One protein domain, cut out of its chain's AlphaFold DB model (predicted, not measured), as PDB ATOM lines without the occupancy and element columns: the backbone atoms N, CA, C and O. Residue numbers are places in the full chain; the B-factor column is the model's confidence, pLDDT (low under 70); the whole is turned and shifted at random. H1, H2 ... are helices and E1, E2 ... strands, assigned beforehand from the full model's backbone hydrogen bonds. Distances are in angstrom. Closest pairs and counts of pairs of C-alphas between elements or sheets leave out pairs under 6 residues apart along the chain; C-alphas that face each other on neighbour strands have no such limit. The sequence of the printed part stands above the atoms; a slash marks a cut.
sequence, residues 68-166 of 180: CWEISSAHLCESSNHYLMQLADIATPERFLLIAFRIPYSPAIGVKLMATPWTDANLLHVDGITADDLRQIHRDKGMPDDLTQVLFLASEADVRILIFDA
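Overview. This is residues 68 to 166 of the 180 residues of an uncharacterized protein of Ventosimonas gracilis (UniProt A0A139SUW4). A twisted sheet of four strands has two helices, H1 and H4, over one face, while its other face is bare; H4 crosses slantwise over the inner strands and H1 runs across the strands. Beyond H4, H3 folds back beside it as the other half of a helical hairpin, and the short helix H2 lies out at one end of the long axis, off the sheet. The printed part has 99 residues, with four named helices and four named strands in the order E1 H1 E2 E3 H2 H3 H4 E4. The sheet is mixed, with the order E1 E4 E3 E2, and the class is mixed, helices and strands. The whole is compact, with a radius of gyration of the C-alphas of 12.7 A and spans of 38 by 26 by 22 A.

Along the chain. In the sheet, E1 is residues 68 to 72, 13.8 A long, and begins at C-alpha 68 at (3.659, 25.008, 5.756). E4, residues 159 to 165, is 16.1 A long and ends at C-alpha 165 at (13.165, 31.428, -0.681). E3 is residues 109 to 113, 12.9 A, and E2 is residues 98 to 102, 13.7 A. H1, residues 78 to 89, is 16.9 A long, and H4, residues 145 to 156, is 16.2 A long. H3 is residues 131 to 140, 14.3 A, and H2 is residues 120 to 126, 10.0 A, with C-alpha 120 at (-15.082, 37.035, 6.632).

Arrangement. Edge strand E1 is parallel to E4, with N 69 and O 161 2.9 A apart. E4 and E3 are antiparallel, with N 111 and O 162 2.7 A apart. E3 and E2 form an antiparallel hairpin, with N 101 and O 110 2.8 A apart; these three N and O pairs are within hydrogen-bond range. E1, H1 and E2 make a split strand-helix-strand unit, two strands running the same way with a helix between and E4 and E3 between them in the sheet; its crossover is right-handed. H1 and H4 lie on the same face, the sheet and helices making two layers. H1 has a height over the sheet of 9.2 A, and its closest C-alphas to E2 are those of Ala 88 and Ala 100, 4.4 A. H4 has a height of 10.6 A and lies over E4 and E3, at 42 degrees to E3 on the local plane. H1 and H4 are close but not clearly touching; their closest C-alphas are those of Ser 80 and Leu 147, 6.0 A. The helical hairpin H3 and H4 only just touch, with 3 pairs of C-alphas within 8 A, made by residues 145 to 148 of H4 alone; the closest are those of His 138 and Thr 148, 7.1 A, at a shallow tilt of 31 degrees, opposite ways. H2 is not on the sheet; it is close to but not clearly touching H3, with the C-alphas of Asp 120 and Ala 131 closest at 5.2 A, and about perpendicular to it at 77 degrees. Every O i to N i+4 pair is within hydrogen-bond range in H1, H3 and H4, and 2 of 3 in H2.

Size, cuts and confidence. The two C-alphas farthest apart are those of Tyr 105 and Ala 121, 38.9 A. The printed part has no cut, and no link is long. The mean pLDDT of the printed part is 94.5, and no printed residue is under 70.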
ATOM      1  N   CYS A  68       2.466  24.216   6.006       91.38
ATOM      2  CA  CYS A  68       3.659  25.008   5.756       91.38
ATOM      3  C   CYS A  68       3.982  24.945   4.267       91.38
ATOM      4  O   CYS A  68       3.912  23.869   3.673       91.38
ATOM      5  N   TRP A  69       4.329  26.087   3.689       95.44
ATOM      6  CA  TRP A  69       4.752  26.200   2.301       95.44
ATOM      7  C   TRP A  69       6.091  26.908   2.216       95.44
ATOM      8  O   TRP A  69       6.357  27.841   2.969       95.44
ATOM      9  N   GLU A  70       6.892  26.476   1.258       97.31
ATOM     10  CA  GLU A  70       8.115  27.132   0.827       97.31
ATOM     11  C   GLU A  70       7.997  27.329  -0.684       97.31
ATOM     12  O   GLU A  70       7.736  26.372  -1.419       97.31
ATOM     13  N   ILE A  71       8.065  28.584  -1.127       97.62
ATOM     14  CA  ILE A  71       7.876  28.982  -2.524       97.62
ATOM     15  C   ILE A  71       8.947  29.981  -2.935       97.62
ATOM     16  O   ILE A  71       9.525  30.668  -2.091       97.62
ATOM     17  N   SER A  72       9.166  30.092  -4.245       97.62
ATOM     18  CA  SER A  72      10.129  31.045  -4.781       97.62
ATOM     19  C   SER A  72       9.839  32.488  -4.342       97.62
ATOM     20  O   SER A  72       8.706  32.966  -4.473       97.62
ATOM     21  N   SER A  73      10.861  33.230  -3.913       97.00
ATOM     22  CA  SER A  73      10.754  34.682  -3.679       97.00
ATOM     23  C   SER A  73      10.482  35.489  -4.959       97.00
ATOM     24  O   SER A  73      10.048  36.638  -4.874       97.00
ATOM     25  N   ALA A  74      10.631  34.875  -6.141       96.69
ATOM     26  CA  ALA A  74      10.270  35.464  -7.432       96.69
ATOM     27  C   ALA A  74       8.757  35.732  -7.588       96.69
ATOM     28  O   ALA A  74       8.336  36.391  -8.537       96.69
ATOM     29  N   HIS A  75       7.921  35.246  -6.663       97.31
ATOM     30  CA  HIS A  75       6.495  35.586  -6.596       97.31
ATOM     31  C   HIS A  75       6.202  36.964  -5.993       97.31
ATOM     32  O   HIS A  75       5.039  37.364  -5.934       97.31
ATOM     33  N   LEU A  76       7.234  37.681  -5.553       97.12
ATOM     34  CA  LEU A  76       7.151  39.043  -5.050       97.12
ATOM     35  C   LEU A  76       8.021  39.950  -5.919       97.12
ATOM     36  O   LEU A  76       9.130  39.572  -6.299       97.12
ATOM     37  N   CYS A  77       7.552  41.162  -6.201       96.31
ATOM     38  CA  CYS A  77       8.402  42.170  -6.822       96.31
ATOM     39  C   CYS A  77       9.519  42.619  -5.858       96.31
ATOM     40  O   CYS A  77       9.470  42.360  -4.651       96.31
ATOM     41  N   GLU A  78      10.537  43.313  -6.373       94.81
ATOM     42  CA  GLU A  78      11.684  43.746  -5.561       94.81
ATOM     43  C   GLU A  78      11.252  44.597  -4.356       94.81
ATOM     44  O   GLU A  78      11.666  44.339  -3.224       94.81
ATOM     45  N   SER A  79      10.350  45.563  -4.572       95.31
ATOM     46  CA  SER A  79       9.855  46.432  -3.497       95.31
ATOM     47  C   SER A  79       9.124  45.657  -2.394       95.31
ATOM     48  O   SER A  79       9.255  45.983  -1.214       95.31
ATOM     49  N   SER A  80       8.434  44.575  -2.758       96.88
ATOM     50  CA  SER A  80       7.708  43.696  -1.840       96.88
ATOM     51  C   SER A  80       8.630  42.780  -1.060       96.88
ATOM     52  O   SER A  80       8.459  42.631   0.151       96.88
ATOM     53  N   ASN A  81       9.659  42.242  -1.717       95.38
ATOM     54  CA  ASN A  81      10.744  41.542  -1.038       95.38
ATOM     55  C   ASN A  81      11.435  42.467  -0.024       95.38
ATOM     56  O   ASN A  81      11.636  42.083   1.128       95.38
ATOM     57  N   HIS A  82      11.740  43.709  -0.411       95.31
ATOM     58  CA  HIS A  82      12.364  44.683   0.482       95.31
ATOM     59  C   HIS A  82      11.467  45.041   1.673       95.31
ATOM     60  O   HIS A  82      11.930  45.029   2.815       95.31
ATOM     61  N   TYR A  83      10.180  45.305   1.427       96.06
ATOM     62  CA  TYR A  83       9.199  45.564   2.481       96.06
ATOM     63  C   TYR A  83       9.122  44.395   3.470       96.06
ATOM     64  O   TYR A  83       9.186  44.596   4.683       96.06
ATOM     65  N   LEU A  84       9.037  43.160   2.964       95.75
ATOM     66  CA  LEU A  84       8.937  41.967   3.797       95.75
ATOM     67  C   LEU A  84      10.209  41.726   4.626       95.75
ATOM     68  O   LEU A  84      10.120  41.375   5.803       95.75
ATOM     69  N   MET A  85      11.386  41.966   4.042       95.06
ATOM     70  CA  MET A  85      12.665  41.918   4.754       95.06
ATOM     71  C   MET A  85      12.719  42.924   5.905       95.06
ATOM     72  O   MET A  85      13.088  42.551   7.015       95.06
ATOM     73  N   GLN A  86      12.312  44.175   5.665       94.69
ATOM     74  CA  GLN A  86      12.238  45.188   6.722       94.69
ATOM     75  C   GLN A  86      11.245  44.784   7.814       94.69
ATOM     76  O   GLN A  86      11.541  44.932   8.998       94.69
ATOM     77  N   LEU A  87      10.088  44.236   7.428       94.75
ATOM     78  CA  LEU A  87       9.071  43.773   8.369       94.75
ATOM     79  C   LEU A  87       9.587  42.650   9.280       94.75
ATOM     80  O   LEU A  87       9.176  42.578  10.435       94.75
ATOM     81  N   ALA A  88      10.488  41.800   8.775       95.06
ATOM     82  CA  ALA A  88      11.129  40.732   9.541       95.06
ATOM     83  C   ALA A  88      12.185  41.236  10.542       95.06
ATOM     84  O   ALA A  88      12.519  40.513  11.482       95.06
ATOM     85  N   ASP A  89      12.704  42.451  10.349       92.38
ATOM     86  CA  ASP A  89      13.748  43.049  11.192       92.38
ATOM     87  C   ASP A  89      13.180  43.960  12.296       92.38
ATOM     88  O   ASP A  89      13.901  44.353  13.216       92.38
ATOM     89  N   ILE A  90      11.888  44.294  12.231       87.00
ATOM     90  CA  ILE A  90      11.200  45.140  13.214       87.00
ATOM     91  C   ILE A  90      10.148  44.352  13.996       87.00
ATOM     92  O   ILE A  90       9.695  43.283  13.592       87.00
ATOM     93  N   ALA A  91       9.692  44.915  15.117       76.50
ATOM     94  CA  ALA A  91       8.474  44.425  15.749       76.50
ATOM     95  C   ALA A  91       7.302  44.608  14.771       76.50
ATOM     96  O   ALA A  91       6.984  45.739  14.395       76.50
ATOM     97  N   THR A  92       6.679  43.503  14.347       76.88
ATOM     98  CA  THR A  92       5.536  43.559  13.430       76.88
ATOM     99  C   THR A  92       4.439  44.436  14.042       76.88
ATOM    100  O   THR A  92       4.045  44.186  15.186       76.88
ATOM    101  N   PRO A  93       3.942  45.465  13.329       78.44
ATOM    102  CA  PRO A  93       2.931  46.345  13.892       78.44
ATOM    103  C   PRO A  93       1.653  45.583  14.253       78.44
ATOM    104  O   PRO A  93       1.310  44.565  13.650       78.44
ATOM    105  N   GLU A  94       0.904  46.111  15.217       82.81
ATOM    106  CA  GLU A  94      -0.347  45.490  15.648       82.81
ATOM    107  C   GLU A  94      -1.353  45.349  14.492       82.81
ATOM    108  O   GLU A  94      -1.381  46.163  13.556       82.81
ATOM    109  N   ARG A  95      -2.214  44.328  14.613       87.38
ATOM    110  CA  ARG A  95      -3.345  44.016  13.717       87.38
ATOM    111  C   ARG A  95      -2.990  43.536  12.307       87.38
ATOM    112  O   ARG A  95      -3.873  43.382  11.478       87.38
ATOM    113  N   PHE A  96      -1.722  43.231  12.040       91.69
ATOM    114  CA  PHE A  96      -1.312  42.592  10.785       91.69
ATOM    115  C   PHE A  96      -1.810  41.145  10.636       91.69
ATOM    116  O   PHE A  96      -1.828  40.627   9.524       91.69
ATOM    117  N   LEU A  97      -2.153  40.482  11.749       95.12
ATOM    118  CA  LEU A  97      -2.452  39.044  11.818       95.12
ATOM    119  C   LEU A  97      -1.361  38.152  11.197       95.12
ATOM    120  O   LEU A  97      -1.610  37.003  10.844       95.12
ATOM    121  N   LEU A  98      -0.123  38.643  11.125       95.94
ATOM    122  CA  LEU A  98       1.052  37.876  10.731       95.94
ATOM    123  C   LEU A  98       2.277  38.296  11.545       95.94
ATOM    124  O   LEU A  98       2.250  39.324  12.217       95.94
ATOM    125  N   ILE A  99       3.339  37.499  11.472       95.50
ATOM    126  CA  ILE A  99       4.680  37.826  11.967       95.50
ATOM    127  C   ILE A  99       5.675  37.445  10.874       95.50
ATOM    128  O   ILE A  99       5.706  36.284  10.469       95.50
ATOM    129  N   ALA A 100       6.491  38.391  10.414       96.50
ATOM    130  CA  ALA A 100       7.620  38.102   9.531       96.50
ATOM    131  C   ALA A 100       8.869  37.768  10.364       96.50
ATOM    132  O   ALA A 100       9.051  38.312  11.452       96.50
ATOM    133  N   PHE A 101       9.719  36.858   9.888       95.94
ATOM    134  CA  PHE A 101      10.931  36.452  10.597       95.94
ATOM    135  C   PHE A 101      12.062  36.050   9.647       95.94
ATOM    136  O   PHE A 101      11.842  35.479   8.577       95.94
ATOM    137  N   ARG A 102      13.299  36.322  10.076       95.75
ATOM    138  CA  ARG A 102      14.522  35.858   9.410       95.75
ATOM    139  C   ARG A 102      14.785  34.388   9.720       95.75
ATOM    140  O   ARG A 102      14.608  33.950  10.858       95.75
ATOM    141  N   ILE A 103      15.292  33.653   8.735       94.88
ATOM    142  CA  ILE A 103      15.861  32.319   8.937       94.88
ATOM    143  C   ILE A 103      17.388  32.479   9.036       94.88
ATOM    144  O   ILE A 103      18.008  32.962   8.089       94.88
ATOM    145  N   PRO A 104      18.029  32.130  10.169       93.44
ATOM    146  CA  PRO A 104      19.471  32.297  10.319       93.44
ATOM    147  C   PRO A 104      20.253  31.594   9.208       93.44
ATOM    148  O   PRO A 104      19.988  30.434   8.904       93.44
ATOM    149  N   TYR A 105      21.247  32.289   8.651       92.62
ATOM    150  CA  TYR A 105      22.109  31.794   7.568       92.62
ATOM    151  C   TYR A 105      21.387  31.474   6.248       92.62
ATOM    152  O   TYR A 105      21.979  30.830   5.386       92.62
ATOM    153  N   SER A 106      20.151  31.945   6.066       93.38
ATOM    154  CA  SER A 106      19.410  31.850   4.808       93.38
ATOM    155  C   SER A 106      18.931  33.241   4.368       93.38
ATOM    156  O   SER A 106      18.552  34.051   5.221       93.38
ATOM    157  N   PRO A 107      18.950  33.554   3.057       91.38
ATOM    158  CA  PRO A 107      18.324  34.769   2.539       91.38
ATOM    159  C   PRO A 107      16.786  34.702   2.570       91.38
ATOM    160  O   PRO A 107      16.138  35.727   2.367       91.38
ATOM    161  N   ALA A 108      16.203  33.527   2.832       96.81
ATOM    162  CA  ALA A 108      14.764  33.325   2.860       96.81
ATOM    163  C   ALA A 108      14.078  34.069   4.014       96.81
ATOM    164  O   ALA A 108      14.616  34.204   5.122       96.81
ATOM    165  N   ILE A 109      12.843  34.504   3.759       97.81
ATOM    166  CA  ILE A 109      11.998  35.175   4.749       97.81
ATOM    167  C   ILE A 109      10.775  34.326   5.042       97.81
ATOM    168  O   ILE A 109      10.030  33.942   4.139       97.81
ATOM    169  N   GLY A 110      10.565  34.044   6.323       97.62
ATOM    170  CA  GLY A 110       9.388  33.343   6.802       97.62
ATOM    171  C   GLY A 110       8.292  34.306   7.237       97.62
ATOM    172  O   GLY A 110       8.552  35.384   7.772       97.62
ATOM    173  N   VAL A 111       7.046  33.885   7.059       97.56
ATOM    174  CA  VAL A 111       5.851  34.562   7.552       97.56
ATOM    175  C   VAL A 111       4.994  33.558   8.299       97.56
ATOM    176  O   VAL A 111       4.574  32.542   7.748       97.56
ATOM    177  N   LYS A 112       4.706  33.852   9.564       95.94
ATOM    178  CA  LYS A 112       3.701  33.146  10.350       95.94
ATOM    179  C   LYS A 112       2.371  33.867  10.227       95.94
ATOM    180  O   LYS A 112       2.220  34.960  10.762       95.94
ATOM    181  N   LEU A 113       1.410  33.232   9.574       95.25
ATOM    182  CA  LEU A 113       0.039  33.712   9.466       95.25
ATOM    183  C   LEU A 113      -0.754  33.311  10.716       95.25
ATOM    184  O   LEU A 113      -0.635  32.198  11.240       95.25
ATOM    185  N   MET A 114      -1.556  34.237  11.226       92.94
ATOM    186  CA  MET A 114      -2.380  34.068  12.419       92.94
ATOM    187  C   MET A 114      -3.849  34.220  12.049       92.94
ATOM    188  O   MET A 114      -4.176  34.849  11.048       92.94
ATOM    189  N   ALA A 115      -4.737  33.644  12.862       91.62
ATOM    190  CA  ALA A 115      -6.181  33.723  12.636       91.62
ATOM    191  C   ALA A 115      -6.616  33.272  11.222       91.62
ATOM    192  O   ALA A 115      -7.560  33.812  10.655       91.62
ATOM    193  N   THR A 116      -5.932  32.281  10.640       90.94
ATOM    194  CA  THR A 116      -6.325  31.707   9.347       90.94
ATOM    195  C   THR A 116      -7.494  30.721   9.511       90.94
ATOM    196  O   THR A 116      -7.625  30.114  10.584       90.94
ATOM    197  N   PRO A 117      -8.333  30.551   8.472       91.94
ATOM    198  CA  PRO A 117      -8.264  31.255   7.191       91.94
ATOM    199  C   PRO A 117      -8.771  32.701   7.270       91.94
ATOM    200  O   PRO A 117      -9.640  33.007   8.081       91.94
ATOM    201  N   TRP A 118      -8.243  33.609   6.443       94.44
ATOM    202  CA  TRP A 118      -8.702  35.010   6.402       94.44
ATOM    203  C   TRP A 118      -9.972  35.170   5.561       94.44
ATOM    204  O   TRP A 118     -10.014  35.918   4.591       94.44
ATOM    205  N   THR A 119     -11.015  34.435   5.936       93.00
ATOM    206  CA  THR A 119     -12.372  34.604   5.407       93.00
ATOM    207  C   THR A 119     -13.176  35.507   6.335       93.00
ATOM    208  O   THR A 119     -12.915  35.538   7.538       93.00
ATOM    209  N   ASP A 120     -14.202  36.186   5.813       96.31
ATOM    210  CA  ASP A 120     -15.082  37.035   6.632       96.31
ATOM    211  C   ASP A 120     -15.650  36.281   7.835       96.31
ATOM    212  O   ASP A 120     -15.615  36.777   8.955       96.31
ATOM    213  N   ALA A 121     -16.123  35.048   7.623       94.25
ATOM    214  CA  ALA A 121     -16.709  34.235   8.684       94.25
ATOM    215  C   ALA A 121     -15.733  33.995   9.848       94.25
ATOM    216  O   ALA A 121     -16.127  34.084  11.011       94.25
ATOM    217  N   ASN A 122     -14.466  33.703   9.545       92.75
ATOM    218  CA  ASN A 122     -13.466  33.438  10.571       92.75
ATOM    219  C   ASN A 122     -12.950  34.735  11.211       92.75
ATOM    220  O   ASN A 122     -12.868  34.817  12.434       92.75
ATOM    221  N   LEU A 123     -12.659  35.767  10.415       95.19
ATOM    222  CA  LEU A 123     -12.140  37.041  10.919       95.19
ATOM    223  C   LEU A 123     -13.156  37.791  11.785       95.19
ATOM    224  O   LEU A 123     -12.787  38.304  12.843       95.19
ATOM    225  N   LEU A 124     -14.443  37.766  11.423       96.75
ATOM    226  CA  LEU A 124     -15.505  38.337  12.255       96.75
ATOM    227  C   LEU A 124     -15.618  37.607  13.598       96.75
ATOM    228  O   LEU A 124     -15.917  38.232  14.612       96.75
ATOM    229  N   HIS A 125     -15.360  36.296  13.621       94.06
ATOM    230  CA  HIS A 125     -15.393  35.504  14.847       94.06
ATOM    231  C   HIS A 125     -14.206  35.793  15.779       94.06
ATOM    232  O   HIS A 125     -14.397  35.863  16.992       94.06
ATOM    233  N   VAL A 126     -12.993  35.946  15.234       92.31
ATOM    234  CA  VAL A 126     -11.750  36.005  16.031       92.31
ATOM    235  C   VAL A 126     -11.215  37.417  16.288       92.31
ATOM    236  O   VAL A 126     -10.567  37.615  17.312       92.31
ATOM    237  N   ASP A 127     -11.470  38.382  15.398       92.38
ATOM    238  CA  ASP A 127     -10.986  39.775  15.512       92.38
ATOM    239  C   ASP A 127     -12.085  40.827  15.245       92.38
ATOM    240  O   ASP A 127     -11.849  42.027  15.366       92.38
ATOM    241  N   GLY A 128     -13.309  40.402  14.905       95.56
ATOM    242  CA  GLY A 128     -14.449  41.303  14.699       95.56
ATOM    243  C   GLY A 128     -14.367  42.162  13.434       95.56
ATOM    244  O   GLY A 128     -15.059  43.176  13.353       95.56
ATOM    245  N   ILE A 129     -13.535  41.775  12.462       97.12
ATOM    246  CA  ILE A 129     -13.339  42.487  11.190       97.12
ATOM    247  C   ILE A 129     -13.627  41.586   9.988       97.12
ATOM    248  O   ILE A 129     -13.621  40.362  10.104       97.12
ATOM    249  N   THR A 130     -13.855  42.187   8.825       97.69
ATOM    250  CA  THR A 130     -13.949  41.461   7.550       97.69
ATOM    251  C   THR A 130     -12.567  41.227   6.928       97.69
ATOM    252  O   THR A 130     -11.566  41.826   7.331       97.69
ATOM    253  N   ALA A 131     -12.495  40.365   5.912       96.50
ATOM    254  CA  ALA A 131     -11.291  40.186   5.108       96.50
ATOM    255  C   ALA A 131     -10.895  41.480   4.380       96.50
ATOM    256  O   ALA A 131      -9.709  41.798   4.289       96.50
ATOM    257  N   ASP A 132     -11.873  42.260   3.917       97.69
ATOM    258  CA  ASP A 132     -11.624  43.543   3.257       97.69
ATOM    259  C   ASP A 132     -11.102  44.611   4.228       97.69
ATOM    260  O   ASP A 132     -10.205  45.375   3.861       97.69
ATOM    261  N   ASP A 133     -11.565  44.617   5.482       97.88
ATOM    262  CA  ASP A 133     -10.987  45.463   6.533       97.88
ATOM    263  C   ASP A 133      -9.516  45.104   6.781       97.88
ATOM    264  O   ASP A 133      -8.670  45.992   6.891       97.88
ATOM    265  N   LEU A 134      -9.180  43.808   6.827       97.75
ATOM    266  CA  LEU A 134      -7.793  43.361   6.986       97.75
ATOM    267  C   LEU A 134      -6.920  43.787   5.794       97.75
ATOM    268  O   LEU A 134      -5.812  44.285   6.005       97.75
ATOM    269  N   ARG A 135      -7.427  43.679   4.556       97.19
ATOM    270  CA  ARG A 135      -6.738  44.212   3.364       97.19
ATOM    271  C   ARG A 135      -6.503  45.712   3.492       97.19
ATOM    272  O   ARG A 135      -5.419  46.191   3.167       97.19
ATOM    273  N   GLN A 136      -7.496  46.458   3.973       97.38
ATOM    274  CA  GLN A 136      -7.354  47.895   4.175       97.38
ATOM    275  C   GLN A 136      -6.294  48.210   5.234       97.38
ATOM    276  O   GLN A 136      -5.454  49.072   4.997       97.38
ATOM    277  N   ILE A 137      -6.255  47.465   6.342       96.69
ATOM    278  CA  ILE A 137      -5.220  47.601   7.378       96.69
ATOM    279  C   ILE A 137      -3.818  47.369   6.797       96.69
ATOM    280  O   ILE A 137      -2.899  48.121   7.120       96.69
ATOM    281  N   HIS A 138      -3.627  46.347   5.955       96.94
ATOM    282  CA  HIS A 138      -2.339  46.100   5.294       96.94
ATOM    283  C   HIS A 138      -1.949  47.253   4.363       96.94
ATOM    284  O   HIS A 138      -0.824  47.749   4.457       96.94
ATOM    285  N   ARG A 139      -2.889  47.743   3.544       96.38
ATOM    286  CA  ARG A 139      -2.666  48.897   2.654       96.38
ATOM    287  C   ARG A 139      -2.321  50.174   3.415       96.38
ATOM    288  O   ARG A 139      -1.357  50.846   3.063       96.38
ATOM    289  N   ASP A 140      -3.045  50.483   4.488       96.06
ATOM    290  CA  ASP A 140      -2.802  51.669   5.323       96.06
ATOM    291  C   ASP A 140      -1.413  51.640   5.982       96.06
ATOM    292  O   ASP A 140      -0.847  52.681   6.321       96.06
ATOM    293  N   LYS A 141      -0.839  50.443   6.147       94.38
ATOM    294  CA  LYS A 141       0.512  50.215   6.676       94.38
ATOM    295  C   LYS A 141       1.563  50.041   5.572       94.38
ATOM    296  O   LYS A 141       2.693  49.634   5.850       94.38
ATOM    297  N   GLY A 142       1.201  50.366   4.333       95.19
ATOM    298  CA  GLY A 142       2.090  50.396   3.177       95.19
ATOM    299  C   GLY A 142       2.484  49.025   2.639       95.19
ATOM    300  O   GLY A 142       3.476  48.951   1.920       95.19
ATOM    301  N   MET A 143       1.765  47.949   2.986       96.62
ATOM    302  CA  MET A 143       2.037  46.635   2.403       96.62
ATOM    303  C   MET A 143       1.732  46.669   0.897       96.62
ATOM    304  O   MET A 143       0.621  47.054   0.525       96.62
ATOM    305  N   PRO A 144       2.672  46.250   0.033       97.44
ATOM    306  CA  PRO A 144       2.418  46.161  -1.400       97.44
ATOM    307  C   PRO A 144       1.307  45.163  -1.764       97.44
ATOM    308  O   PRO A 144       1.071  44.175  -1.058       97.44
ATOM    309  N   ASP A 145       0.631  45.412  -2.887       96.38
ATOM    310  CA  ASP A 145      -0.549  44.644  -3.305       96.38
ATOM    311  C   ASP A 145      -0.225  43.186  -3.675       96.38
ATOM    312  O   ASP A 145      -0.999  42.290  -3.347       96.38
ATOM    313  N   ASP A 146       0.915  42.918  -4.318       96.25
ATOM    314  CA  ASP A 146       1.348  41.560  -4.683       96.25
ATOM    315  C   ASP A 146       1.656  40.709  -3.442       96.25
ATOM    316  O   ASP A 146       1.210  39.562  -3.353       96.25
ATOM    317  N   LEU A 147       2.326  41.293  -2.443       97.75
ATOM    318  CA  LEU A 147       2.550  40.648  -1.151       97.75
ATOM    319  C   LEU A 147       1.223  40.384  -0.434       97.75
ATOM    320  O   LEU A 147       0.975  39.258  -0.001       97.75
ATOM    321  N   THR A 148       0.347  41.391  -0.358       97.31
ATOM    322  CA  THR A 148      -0.989  41.248   0.241       97.31
ATOM    323  C   THR A 148      -1.750  40.104  -0.431       97.31
ATOM    324  O   THR A 148      -2.253  39.205   0.240       97.31
ATOM    325  N   GLN A 149      -1.780  40.076  -1.764       97.06
ATOM    326  CA  GLN A 149      -2.489  39.061  -2.533       97.06
ATOM    327  C   GLN A 149      -1.979  37.644  -2.242       97.06
ATOM    328  O   GLN A 149      -2.786  36.746  -1.996       97.06
ATOM    329  N   VAL A 150      -0.659  37.424  -2.240       97.75
ATOM    330  CA  VAL A 150      -0.081  36.100  -1.953       97.75
ATOM    331  C   VAL A 150      -0.391  35.654  -0.522       97.75
ATOM    332  O   VAL A 150      -0.753  34.495  -0.313       97.75
ATOM    333  N   LEU A 151      -0.313  36.559   0.459       97.69
ATOM    334  CA  LEU A 151      -0.619  36.243   1.858       97.69
ATOM    335  C   LEU A 151      -2.099  35.899   2.066       97.69
ATOM    336  O   LEU A 151      -2.397  34.977   2.823       97.69
ATOM    337  N   PHE A 152      -3.018  36.583   1.375       97.25
ATOM    338  CA  PHE A 152      -4.445  36.248   1.399       97.25
ATOM    339  C   PHE A 152      -4.737  34.898   0.737       97.25
ATOM    340  O   PHE A 152      -5.491  34.104   1.290       97.25
ATOM    341  N   LEU A 153      -4.101  34.585  -0.395       96.25
ATOM    342  CA  LEU A 153      -4.235  33.257  -1.006       96.25
ATOM    343  C   LEU A 153      -3.720  32.160  -0.061       96.25
ATOM    344  O   LEU A 153      -4.389  31.146   0.144       96.25
ATOM    345  N   ALA A 154      -2.560  32.366   0.561       95.81
ATOM    346  CA  ALA A 154      -2.006  31.418   1.519       95.81
ATOM    347  C   ALA A 154      -2.922  31.248   2.744       95.81
ATOM    348  O   ALA A 154      -3.205  30.123   3.159       95.81
ATOM    349  N   SER A 155      -3.436  32.343   3.307       94.00
ATOM    350  CA  SER A 155      -4.299  32.283   4.485       94.00
ATOM    351  C   SER A 155      -5.652  31.638   4.183       94.00
ATOM    352  O   SER A 155      -6.103  30.825   4.982       94.00
ATOM    353  N   GLU A 156      -6.285  31.907   3.039       90.88
ATOM    354  CA  GLU A 156      -7.517  31.225   2.611       90.88
ATOM    355  C   GLU A 156      -7.327  29.709   2.481       90.88
ATOM    356  O   GLU A 156      -8.218  28.932   2.829       90.88
ATOM    357  N   ALA A 157      -6.138  29.276   2.057       87.94
ATOM    358  CA  ALA A 157      -5.742  27.874   2.036       87.94
ATOM    359  C   ALA A 157      -5.257  27.359   3.406       87.94
ATOM    360  O   ALA A 157      -4.628  26.305   3.468       87.94
ATOM    361  N   ASP A 158      -5.527  28.082   4.497       87.38
ATOM    362  CA  ASP A 158      -5.134  27.785   5.883       87.38
ATOM    363  C   ASP A 158      -3.643  27.421   6.038       87.38
ATOM    364  O   ASP A 158      -3.255  26.533   6.805       87.38
ATOM    365  N   VAL A 159      -2.784  28.110   5.279       91.31
ATOM    366  CA  VAL A 159      -1.333  28.086   5.473       91.31
ATOM    367  C   VAL A 159      -1.002  28.864   6.742       91.31
ATOM    368  O   VAL A 159      -1.464  29.984   6.939       91.31
ATOM    369  N   ARG A 160      -0.185  28.275   7.615       91.88
ATOM    370  CA  ARG A 160       0.244  28.887   8.884       91.88
ATOM    371  C   ARG A 160       1.654  29.444   8.807       91.88
ATOM    372  O   ARG A 160       1.944  30.426   9.480       91.88
ATOM    373  N   ILE A 161       2.515  28.818   8.007       95.69
ATOM    374  CA  ILE A 161       3.882  29.268   7.749       95.69
ATOM    375  C   ILE A 161       4.095  29.304   6.240       95.69
ATOM    376  O   ILE A 161       3.908  28.290   5.568       95.69
ATOM    377  N   LEU A 162       4.498  30.457   5.725       97.94
ATOM    378  CA  LEU A 162       4.911  30.640   4.342       97.94
ATOM    379  C   LEU A 162       6.356  31.128   4.325       97.94
ATOM    380  O   LEU A 162       6.675  32.100   5.001       97.94
ATOM    381  N   ILE A 163       7.220  30.453   3.579       98.38
ATOM    382  CA  ILE A 163       8.618  30.834   3.381       98.38
ATOM    383  C   ILE A 163       8.787  31.270   1.929       98.38
ATOM    384  O   ILE A 163       8.400  30.544   1.014       98.38
ATOM    385  N   PHE A 164       9.361  32.455   1.745       98.31
ATOM    386  CA  PHE A 164       9.829  32.946   0.456       98.31
ATOM    387  C   PHE A 164      11.337  32.723   0.378       98.31
ATOM    388  O   PHE A 164      12.093  33.384   1.090       98.31
ATOM    389  N   ASP A 165      11.762  31.796  -0.472       97.31
ATOM    390  CA  ASP A 165      13.165  31.428  -0.681       97.31
ATOM    391  C   ASP A 165      13.486  31.529  -2.177       97.31
ATOM    392  O   ASP A 165      12.707  31.071  -3.001       97.31
ATOM    393  N   ALA A 166      14.606  32.139  -2.561       94.81
ATOM    394  CA  ALA A 166      14.986  32.256  -3.969       94.81
ATOM    395  C   ALA A 166      15.265  30.891  -4.625       94.81
ATOM    396  O   ALA A 166      15.030  30.734  -5.824       94.81
TER     397      ALA A 166